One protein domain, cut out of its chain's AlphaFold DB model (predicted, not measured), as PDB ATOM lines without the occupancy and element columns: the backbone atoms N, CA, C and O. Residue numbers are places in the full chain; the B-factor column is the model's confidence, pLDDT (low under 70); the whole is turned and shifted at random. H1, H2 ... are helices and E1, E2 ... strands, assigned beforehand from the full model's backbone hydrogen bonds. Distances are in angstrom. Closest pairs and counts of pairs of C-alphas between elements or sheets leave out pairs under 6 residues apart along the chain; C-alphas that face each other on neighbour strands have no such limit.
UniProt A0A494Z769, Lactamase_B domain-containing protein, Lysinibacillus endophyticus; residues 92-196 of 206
ATOM      1  N   THR A  92     201.194 134.635 241.195       98.62
ATOM      2  CA  THR A  92     201.072 134.108 239.830       98.62
ATOM      3  C   THR A  92     199.656 134.333 239.309       98.62
ATOM      4  O   THR A  92     198.676 134.044 240.003       98.62
ATOM      5  N   VAL A  93     199.552 134.839 238.080       98.75
ATOM      6  CA  VAL A  93     198.288 135.166 237.412       98.75
ATOM      7  C   VAL A  93     198.072 134.234 236.229       98.75
ATOM      8  O   VAL A  93     198.927 134.122 235.355       98.75
ATOM      9  N   TYR A  94     196.904 133.605 236.149       98.81
ATOM     10  CA  TYR A  94     196.464 132.879 234.962       98.81
ATOM     11  C   TYR A  94     195.442 133.706 234.179       98.81
ATOM     12  O   TYR A  94     194.349 133.972 234.665       98.81
ATOM     13  N   HIS A  95     195.762 134.081 232.944       98.56
ATOM     14  CA  HIS A  95     194.831 134.684 231.998       98.56
ATOM     15  C   HIS A  95     194.380 133.644 230.970       98.56
ATOM     16  O   HIS A  95     195.151 133.227 230.107       98.56
ATOM     17  N   SER A  96     193.105 133.270 231.013       98.19
ATOM     18  CA  SER A  96     192.548 132.198 230.173       98.19
ATOM     19  C   SER A  96     192.504 132.500 228.671       98.19
ATOM     20  O   SER A  96     192.466 131.576 227.861       98.19
ATOM     21  N   GLY A  97     192.506 133.782 228.296       95.94
ATOM     22  CA  GLY A  97     192.136 134.186 226.941       95.94
ATOM     23  C   GLY A  97     190.650 133.928 226.690       95.94
ATOM     24  O   GLY A  97     189.877 133.694 227.623       95.94
ATOM     25  N   ASP A  98     190.245 133.942 225.428       96.31
ATOM     26  CA  ASP A  98     188.908 133.491 225.052       96.31
ATOM     27  C   ASP A  98     188.916 131.972 224.981       96.31
ATOM     28  O   ASP A  98     189.645 131.383 224.181       96.31
ATOM     29  N   THR A  99     188.140 131.318 225.842       97.44
ATOM     30  CA  THR A  99     188.135 129.857 225.909       97.44
ATOM     31  C   THR A  99     186.826 129.308 226.451       97.44
ATOM     32  O   THR A  99     186.147 129.953 227.249       97.44
ATOM     33  N   MET A 100     186.482 128.082 226.055       97.31
ATOM     34  CA  MET A 100     185.555 127.255 226.832       97.31
ATOM     35  C   MET A 100     186.237 126.685 228.090       97.31
ATOM     36  O   MET A 100     187.463 126.737 228.226       97.31
ATOM     37  N   ILE A 101     185.449 126.070 228.975       97.69
ATOM     38  CA  ILE A 101     185.983 125.307 230.102       97.69
ATOM     39  C   ILE A 101     186.770 124.087 229.614       97.69
ATOM     40  O   ILE A 101     186.370 123.403 228.670       97.69
ATOM     41  N   MET A 102     187.896 123.809 230.267       97.56
ATOM     42  CA  MET A 102     188.823 122.750 229.876       97.56
ATOM     43  C   MET A 102     189.423 122.071 231.098       97.56
ATOM     44  O   MET A 102     189.824 122.742 232.044       97.56
ATOM     45  N   SER A 103     189.593 120.749 231.033       97.50
ATOM     46  CA  SER A 103     190.327 119.997 232.060       97.50
ATOM     47  C   SER A 103     191.770 120.484 232.230       97.50
ATOM     48  O   SER A 103     192.295 120.419 233.336       97.50
ATOM     49  N   ASP A 104     192.383 121.048 231.186       97.06
ATOM     50  CA  ASP A 104     193.747 121.592 231.246       97.06
ATOM     51  C   ASP A 104     193.880 122.780 232.209       97.06
ATOM     52  O   ASP A 104     194.978 123.057 232.674       97.06
ATOM     53  N   MET A 105     192.779 123.439 232.599       98.69
ATOM     54  CA  MET A 105     192.814 124.431 233.683       98.69
ATOM     55  C   MET A 105     193.308 123.810 234.997       98.69
ATOM     56  O   MET A 105     194.046 124.456 235.735       98.69
ATOM     57  N   LYS A 106     192.986 122.534 235.257       98.62
ATOM     58  CA  LYS A 106     193.515 121.805 236.415       98.62
ATOM     59  C   LYS A 106     195.012 121.531 236.282       98.62
ATOM     60  O   LYS A 106     195.740 121.688 237.254       98.62
ATOM     61  N   LEU A 107     195.484 121.200 235.079       98.06
ATOM     62  CA  LEU A 107     196.917 121.054 234.811       98.06
ATOM     63  C   LEU A 107     197.662 122.382 235.019       98.06
ATOM     64  O   LEU A 107     198.742 122.390 235.603       98.06
ATOM     65  N   ILE A 108     197.072 123.498 234.584       98.56
ATOM     66  CA  ILE A 108     197.608 124.843 234.820       98.56
ATOM     67  C   ILE A 108     197.694 125.121 236.324       98.56
ATOM     68  O   ILE A 108     198.737 125.576 236.792       98.56
ATOM     69  N   GLN A 109     196.649 124.794 237.093       98.62
ATOM     70  CA  GLN A 109     196.673 124.940 238.548       98.62
ATOM     71  C   GLN A 109     197.762 124.090 239.205       98.62
ATOM     72  O   GLN A 109     198.486 124.582 240.065       98.62
ATOM     73  N   ASP A 110     197.870 122.821 238.819       98.44
ATOM     74  CA  ASP A 110     198.800 121.873 239.437       98.44
ATOM     75  C   ASP A 110     200.263 122.214 239.144       98.44
ATOM     76  O   ASP A 110     201.127 121.966 239.983       98.44
ATOM     77  N   LEU A 111     200.541 122.778 237.964       98.06
ATOM     78  CA  LEU A 111     201.897 123.091 237.527       98.06
ATOM     79  C   LEU A 111     202.363 124.484 237.960       98.06
ATOM     80  O   LEU A 111     203.490 124.618 238.426       98.06
ATOM     81  N   TYR A 112     201.520 125.506 237.790       98.38
ATOM     82  CA  TYR A 112     201.913 126.907 237.981       98.38
ATOM     83  C   TYR A 112     201.335 127.546 239.242       98.38
ATOM     84  O   TYR A 112     201.780 128.616 239.641       98.38
ATOM     85  N   GLN A 113     200.336 126.913 239.862       98.38
ATOM     86  CA  GLN A 113     199.736 127.356 241.122       98.38
ATOM     87  C   GLN A 113     199.349 128.857 241.142       98.38
ATOM     88  O   GLN A 113     199.725 129.570 242.077       98.38
ATOM     89  N   PRO A 114     198.612 129.371 240.131       98.62
ATOM     90  CA  PRO A 114     198.151 130.753 240.141       98.62
ATOM     91  C   PRO A 114     197.283 131.017 241.374       98.62
ATOM     92  O   PRO A 114     196.477 130.173 241.760       98.62
ATOM     93  N   SER A 115     197.417 132.209 241.957       98.56
ATOM     94  CA  SER A 115     196.517 132.698 243.014       98.56
ATOM     95  C   SER A 115     195.476 133.684 242.481       98.56
ATOM     96  O   SER A 115     194.495 133.971 243.165       98.56
ATOM     97  N   ILE A 116     195.647 134.166 241.246       98.62
ATOM     98  CA  ILE A 116     194.687 135.020 240.542       98.62
ATOM     99  C   ILE A 116     194.356 134.383 239.191       98.62
ATOM    100  O   ILE A 116     195.259 134.023 238.436       98.62
ATOM    101  N   ALA A 117     193.070 134.297 238.850       98.62
ATOM    102  CA  ALA A 117     192.625 133.913 237.512       98.62
ATOM    103  C   ALA A 117     191.807 135.019 236.835       98.62
ATOM    104  O   ALA A 117     190.828 135.509 237.390       98.62
ATOM    105  N   ILE A 118     192.163 135.362 235.598       98.56
ATOM    106  CA  ILE A 118     191.373 136.197 234.694       98.56
ATOM    107  C   ILE A 118     190.650 135.265 233.718       98.56
ATOM    108  O   ILE A 118     191.261 134.654 232.829       98.56
ATOM    109  N   LEU A 119     189.341 135.124 233.907       98.50
ATOM    110  CA  LEU A 119     188.525 134.126 233.221       98.50
ATOM    111  C   LEU A 119     187.527 134.783 232.274       98.50
ATOM    112  O   LEU A 119     186.661 135.530 232.724       98.50
ATOM    113  N   SER A 120     187.598 134.459 230.981       97.19
ATOM    114  CA  SER A 120     186.534 134.852 230.057       97.19
ATOM    115  C   SER A 120     185.233 134.150 230.440       97.19
ATOM    116  O   SER A 120     185.196 132.932 230.552       97.19
ATOM    117  N   SER A 121     184.157 134.903 230.674       97.62
ATOM    118  CA  SER A 121     182.926 134.349 231.266       97.62
ATOM    119  C   SER A 121     181.648 134.820 230.569       97.62
ATOM    120  O   SER A 121     180.589 134.901 231.182       97.62
ATOM    121  N   SER A 122     181.730 135.156 229.280       95.88
ATOM    122  CA  SER A 122     180.633 135.779 228.529       95.88
ATOM    123  C   SER A 122     179.502 134.835 228.097       95.88
ATOM    124  O   SER A 122     178.404 135.294 227.790       95.88
ATOM    125  N   GLY A 123     179.763 133.527 228.013       96.38
ATOM    126  CA  GLY A 123     178.818 132.487 227.573       96.38
ATOM    127  C   GLY A 123     178.507 132.437 226.072       96.38
ATOM    128  O   GLY A 123     178.072 131.402 225.576       96.38
ATOM    129  N   GLN A 124     178.724 133.525 225.333       95.50
ATOM    130  CA  GLN A 124     178.384 133.601 223.909       95.50
ATOM    131  C   GLN A 124     179.476 133.032 222.993       95.50
ATOM    132  O   GLN A 124     179.172 132.311 222.043       95.50
ATOM    133  N   PHE A 125     180.731 133.409 223.241       95.19
ATOM    134  CA  PHE A 125     181.906 132.961 222.474       95.19
ATOM    135  C   PHE A 125     182.913 132.211 223.352       95.19
ATOM    136  O   PHE A 125     183.747 131.460 222.859       95.19
ATOM    137  N   THR A 126     182.794 132.386 224.664       97.12
ATOM    138  CA  THR A 126     183.650 131.801 225.698       97.12
ATOM    139  C   THR A 126     182.789 130.968 226.641       97.12
ATOM    140  O   THR A 126     181.567 130.912 226.491       97.12
ATOM    141  N   MET A 127     183.399 130.350 227.650       97.69
ATOM    142  CA  MET A 127     182.640 129.777 228.760       97.69
ATOM    143  C   MET A 127     181.708 130.819 229.396       97.69
ATOM    144  O   MET A 127     181.967 132.028 229.332       97.69
ATOM    145  N   GLY A 128     180.590 130.348 229.946       98.25
ATOM    146  CA  GLY A 128     179.624 131.173 230.656       98.25
ATOM    147  C   GLY A 128     179.972 131.331 232.134       98.25
ATOM    148  O   GLY A 128     180.898 130.685 232.630       98.25
ATOM    149  N   PRO A 129     179.205 132.153 232.867       98.44
ATOM    150  CA  PRO A 129     179.380 132.331 234.306       98.44
ATOM    151  C   PRO A 129     179.288 131.016 235.088       98.44
ATOM    152  O   PRO A 129     180.083 130.770 235.989       98.44
ATOM    153  N   ARG A 130     178.373 130.122 234.693       98.31
ATOM    154  CA  ARG A 130     178.221 128.794 235.301       98.31
ATOM    155  C   ARG A 130     179.478 127.938 235.140       98.31
ATOM    156  O   ARG A 130     179.929 127.308 236.093       98.31
ATOM    157  N   GLU A 131     180.020 127.866 233.931       98.50
ATOM    158  CA  GLU A 131     181.215 127.072 233.644       98.50
ATOM    159  C   GLU A 131     182.464 127.694 234.283       98.50
ATOM    160  O   GLU A 131     183.295 126.967 234.822       98.50
ATOM    161  N   ALA A 132     182.574 129.025 234.294       98.38
ATOM    162  CA  ALA A 132     183.641 129.728 234.999       98.38
ATOM    163  C   ALA A 132     183.585 129.462 236.514       98.38
ATOM    164  O   ALA A 132     184.619 129.190 237.121       98.38
ATOM    165  N   ALA A 133     182.390 129.446 237.114       98.12
ATOM    166  CA  ALA A 133     182.207 129.064 238.512       98.12
ATOM    167  C   ALA A 133     182.665 127.622 238.773       98.12
ATOM    168  O   ALA A 133     183.449 127.385 239.689       98.12
ATOM    169  N   TYR A 134     182.281 126.670 237.912       98.25
ATOM    170  CA  TYR A 134     182.768 125.291 238.019       98.25
ATOM    171  C   TYR A 134     184.299 125.217 237.935       98.25
ATOM    172  O   TYR A 134     184.914 124.476 238.705       98.25
ATOM    173  N   ALA A 135     184.919 125.966 237.018       98.38
ATOM    174  CA  ALA A 135     186.372 126.006 236.883       98.38
ATOM    175  C   ALA A 135     187.039 126.507 238.171       98.38
ATOM    176  O   ALA A 135     187.976 125.870 238.644       98.38
ATOM    177  N   VAL A 136     186.523 127.584 238.770       98.00
ATOM    178  CA  VAL A 136     187.016 128.133 240.044       98.00
ATOM    179  C   VAL A 136     186.838 127.154 241.206       98.00
ATOM    180  O   VAL A 136     187.711 127.052 242.052       98.00
ATOM    181  N   GLU A 137     185.728 126.422 241.264       96.44
ATOM    182  CA  GLU A 137     185.446 125.523 242.390       96.44
ATOM    183  C   GLU A 137     186.172 124.174 242.299       96.44
ATOM    184  O   GLU A 137     186.440 123.547 243.326       96.44
ATOM    185  N   ASN A 138     186.454 123.693 241.083       97.69
ATOM    186  CA  ASN A 138     186.869 122.302 240.862       97.69
ATOM    187  C   ASN A 138     188.222 122.151 240.163       97.69
ATOM    188  O   ASN A 138     188.855 121.101 240.288       97.69
ATOM    189  N   LEU A 139     188.648 123.143 239.381       98.44
ATOM    190  CA  LEU A 139     189.837 123.037 238.531       98.44
ATOM    191  C   LEU A 139     190.951 123.972 238.996       98.44
ATOM    192  O   LEU A 139     192.119 123.598 238.939       98.44
ATOM    193  N   LEU A 140     190.585 125.159 239.468       98.06
ATOM    194  CA  LEU A 140     191.495 126.188 239.939       98.06
ATOM    195  C   LEU A 140     191.422 126.296 241.465       98.06
ATOM    196  O   LEU A 140     190.405 126.020 242.088       98.06
ATOM    197  N   ASP A 141     192.537 126.679 242.064       96.25
ATOM    198  CA  ASP A 141     192.689 126.941 243.488       96.25
ATOM    199  C   ASP A 141     193.268 128.353 243.615       96.25
ATOM    200  O   ASP A 141     194.470 128.534 243.800       96.25
ATOM    201  N   VAL A 142     192.400 129.341 243.388       98.31
ATOM    202  CA  VAL A 142     192.754 130.762 243.345       98.31
ATOM    203  C   VAL A 142     192.135 131.515 244.518       98.31
ATOM    204  O   VAL A 142     191.037 131.196 244.971       98.31
ATOM    205  N   ASP A 143     192.821 132.560 244.971       98.06
ATOM    206  CA  ASP A 143     192.306 133.508 245.961       98.06
ATOM    207  C   ASP A 143     191.344 134.510 245.304       98.06
ATOM    208  O   ASP A 143     190.365 134.952 245.910       98.06
ATOM    209  N   TYR A 144     191.613 134.869 244.043       98.44
ATOM    210  CA  TYR A 144     190.860 135.880 243.305       98.44
ATOM    211  C   TYR A 144     190.515 135.419 241.893       98.44
ATOM    212  O   TYR A 144     191.344 134.847 241.181       98.44
ATOM    213  N   VAL A 145     189.301 135.749 241.456       98.38
ATOM    214  CA  VAL A 145     188.884 135.607 240.061       98.38
ATOM    215  C   VAL A 145     188.387 136.941 239.519       98.38
ATOM    216  O   VAL A 145     187.545 137.597 240.132       98.38
ATOM    217  N   ILE A 146     188.913 137.332 238.362       98.31
ATOM    218  CA  ILE A 146     188.524 138.529 237.620       98.31
ATOM    219  C   ILE A 146     187.761 138.067 236.371       98.31
ATOM    220  O   ILE A 146     188.365 137.456 235.480       98.31
ATOM    221  N   PRO A 147     186.445 138.312 236.284       97.38
ATOM    222  CA  PRO A 147     185.679 138.016 235.080       97.38
ATOM    223  C   PRO A 147     186.157 138.888 233.912       97.38
ATOM    224  O   PRO A 147     186.372 140.089 234.073       97.38
ATOM    225  N   SER A 148     186.289 138.310 232.722       95.94
ATOM    226  CA  SER A 148     186.644 139.031 231.499       95.94
ATOM    227  C   SER A 148     185.692 138.701 230.349       95.94
ATOM    228  O   SER A 148     184.845 137.806 230.432       95.94
ATOM    229  N   HIS A 149     185.808 139.464 229.261       93.31
ATOM    230  CA  HIS A 149     184.980 139.319 228.059       93.31
ATOM    231  C   HIS A 149     183.459 139.531 228.303       93.31
ATOM    232  O   HIS A 149     182.629 139.166 227.471       93.31
ATOM    233  N   THR A 150     183.093 140.153 229.429       92.69
ATOM    234  CA  THR A 150     181.746 140.663 229.750       92.69
ATOM    235  C   THR A 150     181.572 142.108 229.264       92.69
ATOM    236  O   THR A 150     182.553 142.799 228.979       92.69
ATOM    237  N   PHE A 151     180.328 142.577 229.175       93.75
ATOM    238  CA  PHE A 151     179.988 143.953 228.817       93.75
ATOM    239  C   PHE A 151     179.161 144.629 229.915       93.75
ATOM    240  O   PHE A 151     178.357 143.966 230.573       93.75
ATOM    241  N   PRO A 152     179.307 145.951 230.107       92.81
ATOM    242  CA  PRO A 152     178.479 146.675 231.057       92.81
ATOM    243  C   PRO A 152     177.035 146.794 230.553       92.81
ATOM    244  O   PRO A 152     176.772 146.819 229.348       92.81
ATOM    245  N   SER A 153     176.102 146.929 231.487       93.25
ATOM    246  CA  SER A 153     174.737 147.382 231.214       93.25
ATOM    247  C   SER A 153     174.689 148.880 230.924       93.25
ATOM    248  O   SER A 153     175.656 149.612 231.137       93.25
ATOM    249  N   GLU A 154     173.530 149.388 230.497       91.81
ATOM    250  CA  GLU A 154     173.333 150.835 230.354       91.81
ATOM    251  C   GLU A 154     173.579 151.608 231.661       91.81
ATOM    252  O   GLU A 154     173.922 152.789 231.615       91.81
ATOM    253  N   GLN A 155     173.378 150.974 232.822       89.06
ATOM    254  CA  GLN A 155     173.592 151.591 234.130       89.06
ATOM    255  C   GLN A 155     175.077 151.674 234.500       89.06
ATOM    256  O   GLN A 155     175.482 152.654 235.121       89.06
ATOM    257  N   SER A 156     175.867 150.665 234.130       88.31
ATOM    258  CA  SER A 156     177.289 150.549 234.488       88.31
ATOM    259  C   SER A 156     178.242 151.027 233.387       88.31
ATOM    260  O   SER A 156     179.434 151.208 233.631       88.31
ATOM    261  N   ALA A 157     177.748 151.270 232.170       90.50
ATOM    262  CA  ALA A 157     178.570 151.730 231.061       90.50
ATOM    263  C   ALA A 157     179.062 153.169 231.264       90.50
ATOM    264  O   ALA A 157     178.276 154.089 231.487       90.50
ATOM    265  N   ILE A 158     180.364 153.386 231.050       88.69
ATOM    266  CA  ILE A 158     180.976 154.727 231.070       88.69
ATOM    267  C   ILE A 158     180.370 155.637 229.993       88.69
ATOM    268  O   ILE A 158     180.209 156.838 230.199       88.69
ATOM    269  N   SER A 159     180.020 155.074 228.833       92.12
ATOM    270  CA  SER A 159     179.355 155.799 227.753       92.12
ATOM    271  C   SER A 159     178.220 154.972 227.165       92.12
ATOM    272  O   SER A 159     178.444 153.968 226.484       92.12
ATOM    273  N   LYS A 160     176.989 155.438 227.397       93.00
ATOM    274  CA  LYS A 160     175.774 154.837 226.833       93.00
ATOM    275  C   LYS A 160     175.769 154.882 225.310       93.00
ATOM    276  O   LYS A 160     175.381 153.910 224.680       93.00
ATOM    277  N   ASP A 161     176.249 155.973 224.719       93.81
ATOM    278  CA  ASP A 161     176.288 156.124 223.263       93.81
ATOM    279  C   ASP A 161     177.238 155.110 222.616       93.81
ATOM    280  O   ASP A 161     176.906 154.521 221.588       93.81
ATOM    281  N   VAL A 162     178.392 154.847 223.246       90.69
ATOM    282  CA  VAL A 162     179.329 153.812 222.781       90.69
ATOM    283  C   VAL A 162     178.709 152.421 222.910       90.69
ATOM    284  O   VAL A 162     178.777 151.648 221.954       90.69
ATOM    285  N   LEU A 163     178.074 152.109 224.046       92.31
ATOM    286  CA  LEU A 163     177.388 150.828 224.238       92.31
ATOM    287  C   LEU A 163     176.264 150.634 223.207       92.31
ATOM    288  O   LEU A 163     176.196 149.593 222.560       92.31
ATOM    289  N   ASN A 164     175.424 151.647 222.998       94.31
ATOM    290  CA  ASN A 164     174.315 151.595 222.048       94.31
ATOM    291  C   ASN A 164     174.802 151.445 220.604       94.31
ATOM    292  O   ASN A 164     174.263 150.632 219.855       94.31
ATOM    293  N   GLY A 165     175.852 152.177 220.222       93.75
ATOM    294  CA  GLY A 165     176.484 152.020 218.914       93.75
ATOM    295  C   GLY A 165     177.049 150.611 218.713       93.75
ATOM    296  O   GLY A 165     176.880 150.023 217.644       93.75
ATOM    297  N   LEU A 166     177.660 150.037 219.755       90.81
ATOM    298  CA  LEU A 166     178.166 148.667 219.728       90.81
ATOM    299  C   LEU A 166     177.034 147.642 219.590       90.81
ATOM    300  O   LEU A 166     177.132 146.760 218.742       90.81
ATOM    301  N   LEU A 167     175.956 147.773 220.366       93.50
ATOM    302  CA  LEU A 167     174.788 146.889 220.298       93.50
ATOM    303  C   LEU A 167     174.078 146.975 218.944       93.50
ATOM    304  O   LEU A 167     173.616 145.963 218.423       93.50
ATOM    305  N   GLN A 168     174.025 148.163 218.339       94.94
ATOM    306  CA  GLN A 168     173.470 148.338 217.002       94.94
ATOM    307  C   GLN A 168     174.328 147.646 215.933       94.94
ATOM    308  O   GLN A 168     173.790 147.008 215.029       94.94
ATOM    309  N   ALA A 169     175.656 147.768 216.026       92.25
ATOM    310  CA  ALA A 169     176.579 147.142 215.082       92.25
ATOM    311  C   ALA A 169     176.679 145.619 215.280       92.25
ATOM    312  O   ALA A 169     176.793 144.870 214.309       92.25
ATOM    313  N   PHE A 170     176.616 145.161 216.532       91.50
ATOM    314  CA  PHE A 170     176.778 143.768 216.933       91.50
ATOM    315  C   PHE A 170     175.729 143.382 217.987       91.50
ATOM    316  O   PHE A 170     176.051 143.291 219.174       91.50
ATOM    317  N   PRO A 171     174.486 143.064 217.575       93.81
ATOM    318  CA  PRO A 171     173.401 142.724 218.505       93.81
ATOM    319  C   PRO A 171     173.726 141.569 219.458       93.81
ATOM    320  O   PRO A 171     173.212 141.504 220.569       93.81
ATOM    321  N   VAL A 172     174.628 140.675 219.039       93.81
ATOM    322  CA  VAL A 172     175.111 139.538 219.830       93.81
ATOM    323  C   VAL A 172     175.767 139.951 221.157       93.81
ATOM    324  O   VAL A 172     175.739 139.177 222.109       93.81
ATOM    325  N   VAL A 173     176.297 141.177 221.255       92.88
ATOM    326  CA  VAL A 173     176.873 141.726 222.496       92.88
ATOM    327  C   VAL A 173     175.834 141.789 223.619       92.88
ATOM    328  O   VAL A 173     176.190 141.626 224.782       92.88
ATOM    329  N   GLY A 174     174.544 141.923 223.292       95.06
ATOM    330  CA  GLY A 174     173.470 141.908 224.289       95.06
ATOM    331  C   GLY A 174     173.425 140.622 225.123       95.06
ATOM    332  O   GLY A 174     173.038 140.665 226.286       95.06
ATOM    333  N   ASN A 175     173.899 139.493 224.582       96.25
ATOM    334  CA  ASN A 175     173.953 138.216 225.303       96.25
ATOM    335  C   ASN A 175     175.087 138.151 226.340       96.25
ATOM    336  O   ASN A 175     175.173 137.183 227.091       96.25
ATOM    337  N   MET A 176     175.966 139.152 226.359       96.19
ATOM    338  CA  MET A 176     177.218 139.166 227.117       96.19
ATOM    339  C   MET A 176     177.239 140.259 228.196       96.19
ATOM    340  O   MET A 176     178.267 140.461 228.837       96.19
ATOM    341  N   ILE A 177     176.124 140.973 228.375       96.12
ATOM    342  CA  ILE A 177     175.969 142.038 229.370       96.12
ATOM    343  C   ILE A 177     175.868 141.445 230.784       96.12
ATOM    344  O   ILE A 177     175.158 140.459 230.986       96.12
ATOM    345  N   GLU A 178     176.564 142.063 231.745       95.56
ATOM    346  CA  GLU A 178     176.538 141.766 233.193       95.56
ATOM    347  C   GLU A 178     176.865 140.305 233.567       95.56
ATOM    348  O   GLU A 178     176.462 139.791 234.614       95.56
ATOM    349  N   LYS A 179     177.640 139.611 232.728       97.38
ATOM    350  CA  LYS A 179     178.044 138.215 232.969       97.38
ATOM    351  C   LYS A 179     179.044 138.060 234.115       97.38
ATOM    352  O   LYS A 179     179.127 137.009 234.742       97.38
ATOM    353  N   ASP A 180     179.775 139.118 234.407       95.88
ATOM    354  CA  ASP A 180     180.589 139.312 235.602       95.88
ATOM    355  C   ASP A 180     179.759 139.320 236.891       95.88
ATOM    356  O   ASP A 180     180.150 138.684 237.873       95.88
ATOM    357  N   ILE A 181     178.590 139.970 236.880       96.31
ATOM    358  CA  ILE A 181     177.660 139.964 238.018       96.31
ATOM    359  C   ILE A 181     177.049 138.575 238.192       96.31
ATOM    360  O   ILE A 181     177.039 138.042 239.297       96.31
ATOM    361  N   GLU A 182     176.641 137.933 237.096       97.50
ATOM    362  CA  GLU A 182     176.132 136.560 237.140       97.50
ATOM    363  C   GLU A 182     177.184 135.578 237.703       97.50
ATOM    364  O   GLU A 182     176.852 134.709 238.510       97.50
ATOM    365  N   LEU A 183     178.467 135.730 237.347       97.81
ATOM    366  CA  LEU A 183     179.552 134.906 237.905       97.81
ATOM    367  C   LEU A 183     179.731 135.160 239.406       97.81
ATOM    368  O   LEU A 183     179.900 134.216 240.182       97.81
ATOM    369  N   LYS A 184     179.654 136.424 239.830       96.94
ATOM    370  CA  LYS A 184     179.669 136.785 241.249       96.94
ATOM    371  C   LYS A 184     178.525 136.117 242.016       96.94
ATOM    372  O   LYS A 184     178.756 135.629 243.119       96.94
ATOM    373  N   ASP A 185     177.337 136.037 241.424       97.31
ATOM    374  CA  ASP A 185     176.181 135.380 242.034       97.31
ATOM    375  C   ASP A 185     176.371 133.861 242.152       97.31
ATOM    376  O   ASP A 185     176.097 133.299 243.217       97.31
ATOM    377  N   TYR A 186     176.910 133.192 241.122       97.31
ATOM    378  CA  TYR A 186     177.244 131.761 241.198       97.31
ATOM    379  C   TYR A 186     178.224 131.449 242.332       97.31
ATOM    380  O   TYR A 186     178.077 130.437 243.015       97.31
ATOM    381  N   LEU A 187     179.194 132.334 242.562       96.50
ATOM    382  CA  LEU A 187     180.232 132.164 243.577       96.50
ATOM    383  C   LEU A 187     179.876 132.799 244.933       96.50
ATOM    384  O   LEU A 187     180.695 132.794 245.847       96.50
ATOM    385  N   SER A 188     178.655 133.309 245.106       94.38
ATOM    386  CA  SER A 188     178.240 134.035 246.318       94.38
ATOM    387  C   SER A 188     178.278 133.205 247.608       94.38
ATOM    388  O   SER A 188     178.440 133.765 248.692       94.38
ATOM    389  N   ASN A 189     178.145 131.879 247.506       89.44
ATOM    390  CA  ASN A 189     178.129 130.968 248.656       89.44
ATOM    391  C   ASN A 189     179.505 130.381 249.004       89.44
ATOM    392  O   ASN A 189     179.623 129.691 250.019       89.44
ATOM    393  N   GLN A 190     180.535 130.623 248.188       86.31
ATOM    394  CA  GLN A 190     181.892 130.188 248.509       86.31
ATOM    395  C   GLN A 190     182.656 131.279 249.265       86.31
ATOM    396  O   GLN A 190     182.455 132.471 249.051       86.31
ATOM    397  N   THR A 191     183.551 130.871 250.162       83.94
ATOM    398  CA  THR A 191     184.329 131.801 251.000       83.94
ATOM    399  C   THR A 191     185.795 131.901 250.601       83.94
ATOM    400  O   THR A 191     186.504 132.755 251.126       83.94
ATOM    401  N   LYS A 192     186.259 131.022 249.707       92.38
ATOM    402  CA  LYS A 192     187.669 130.905 249.345       92.38
ATOM    403  C   LYS A 192     188.084 131.941 248.307       92.38
ATOM    404  O   LYS A 192     189.019 132.689 248.552       92.38
ATOM    405  N   THR A 193     187.377 131.990 247.180       97.38
ATOM    406  CA  THR A 193     187.734 132.885 246.073       97.38
ATOM    407  C   THR A 193     186.906 134.160 246.127       97.38
ATOM    408  O   THR A 193     185.674 134.107 246.129       97.38
ATOM    409  N   LYS A 194     187.558 135.322 246.093       97.00
ATOM    410  CA  LYS A 194     186.893 136.619 245.913       97.00
ATOM    411  C   LYS A 194     186.717 136.903 244.419       97.00
ATOM    412  O   LYS A 194     187.689 136.945 243.669       97.00
ATOM    413  N   VAL A 195     185.481 137.168 243.992       97.44
ATOM    414  CA  VAL A 195     185.210 137.697 242.645       97.44
ATOM    415  C   VAL A 195     185.477 139.201 242.633       97.44
ATOM    416  O   VAL A 195     184.838 139.951 243.377       97.44
ATOM    417  N   VAL A 196     186.415 139.637 241.796       97.06
ATOM    418  CA  VAL A 196     186.787 141.045 241.621       97.06
ATOM    419  C   VAL A 196     186.311 141.505 240.251       97.06
ATOM    420  O   VAL A 196     186.870 141.137 239.223       97.06
TER     421      VAL A 196
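What this domain is: This is residues 92 to 196 of the 206 residues of the protein "Lactamase_B domain-containing protein" of Lysinibacillus endophyticus (UniProt A0A494Z769). A small wall of three parallel strands, E1, E2 and E3, has H2 and H5 packed together over one of its faces, while H1 only grazes it. From this body the chain runs out past E3 to H3 and H4, which meet at a corner away from the sheet, and then returns to H5; a short stretch, residues 194 to 195, pairs beside E3. The printed part has 105 residues, with five named helices and three named strands in the order E1 H1 E2 H2 E3 H3 H4 H5; the sheet's order is E1 E2 E3, and the class is mixed, helices and strands. The whole is compact by its radius of gyration of the C-alphas, 14.3 A, with an elongated outline of 43 by 24 by 21 A.

How they stand to each other: E1, residues 92 to 95, is an edge strand, parallel at 1 degree to its neighbour E2, residues 116 to 120, with N 94 and O 116 2.8 A apart. H1, residues 104 to 112, lies between them in the chain and grazes the sheet with residues 105 to 112. E2 is parallel at 23 degrees to E3, residues 144 to 148, the other edge strand, with N 146 and O 117 2.8 A apart. Residues 194 to 195 pair in parallel with residues 144 to 145 of E3. H2, residues 129 to 138, is on the sheet at a height of 9.7 A, its local plane only just fitted, to 6 C-alphas; it runs along the strands, at 24 degrees to E2 on the local plane. E1, H1, E2 and E2, H2, E3 are strand-helix-strand units, two parallel neighbour strands with a helix between, each with a right-handed crossover. H1 and H2 are close but not clearly touching, the closest C-alphas, of Met 105 and Ala 135, being 7.4 A apart. H3, residues 160 to 169, and H4, residues 171 to 176, are not on the sheet; they only just touch, only at the corner, with 3 pairs of C-alphas within 8 A, the closest being Leu 167 and Val 173 at 6.0 A. H5, residues 179 to 186, is on the same face as H2, over E3, and touches H2 at a steep tilt of 49 degrees, the same way, the closest C-alphas being those of Pro 129 and Leu 183 at 4.4 A. Every O i to N i+4 pair is within hydrogen-bond range in H1, H2, H3 and H5; in H4 it is 0 of 2, against 3 of 3 O i to N i+3 pairs.

Where its parts are: E1 begins at C-alpha 92, (201.072, 134.108, 239.830), and is 10.0 A long; H1 is 11.8 A, E2 13.3 A, H2 14.1 A and E3 12.9 A. H3 is 14.1 A long and begins at C-alpha 160, (175.774, 154.837, 226.833). H4 is 10.1 A and H5 10.5 A, ending at C-alpha 186, (177.244, 131.761, 241.198).

The domain as a whole: The two C-alphas farthest apart, those of Leu 111 in H1 and Asp 161 in H3, are 44.2 A apart. The printed part has no cut. The link E3 to H3, with 11 residues, is long. The mean pLDDT of the printed part is 95.9, and no printed residue is under 70.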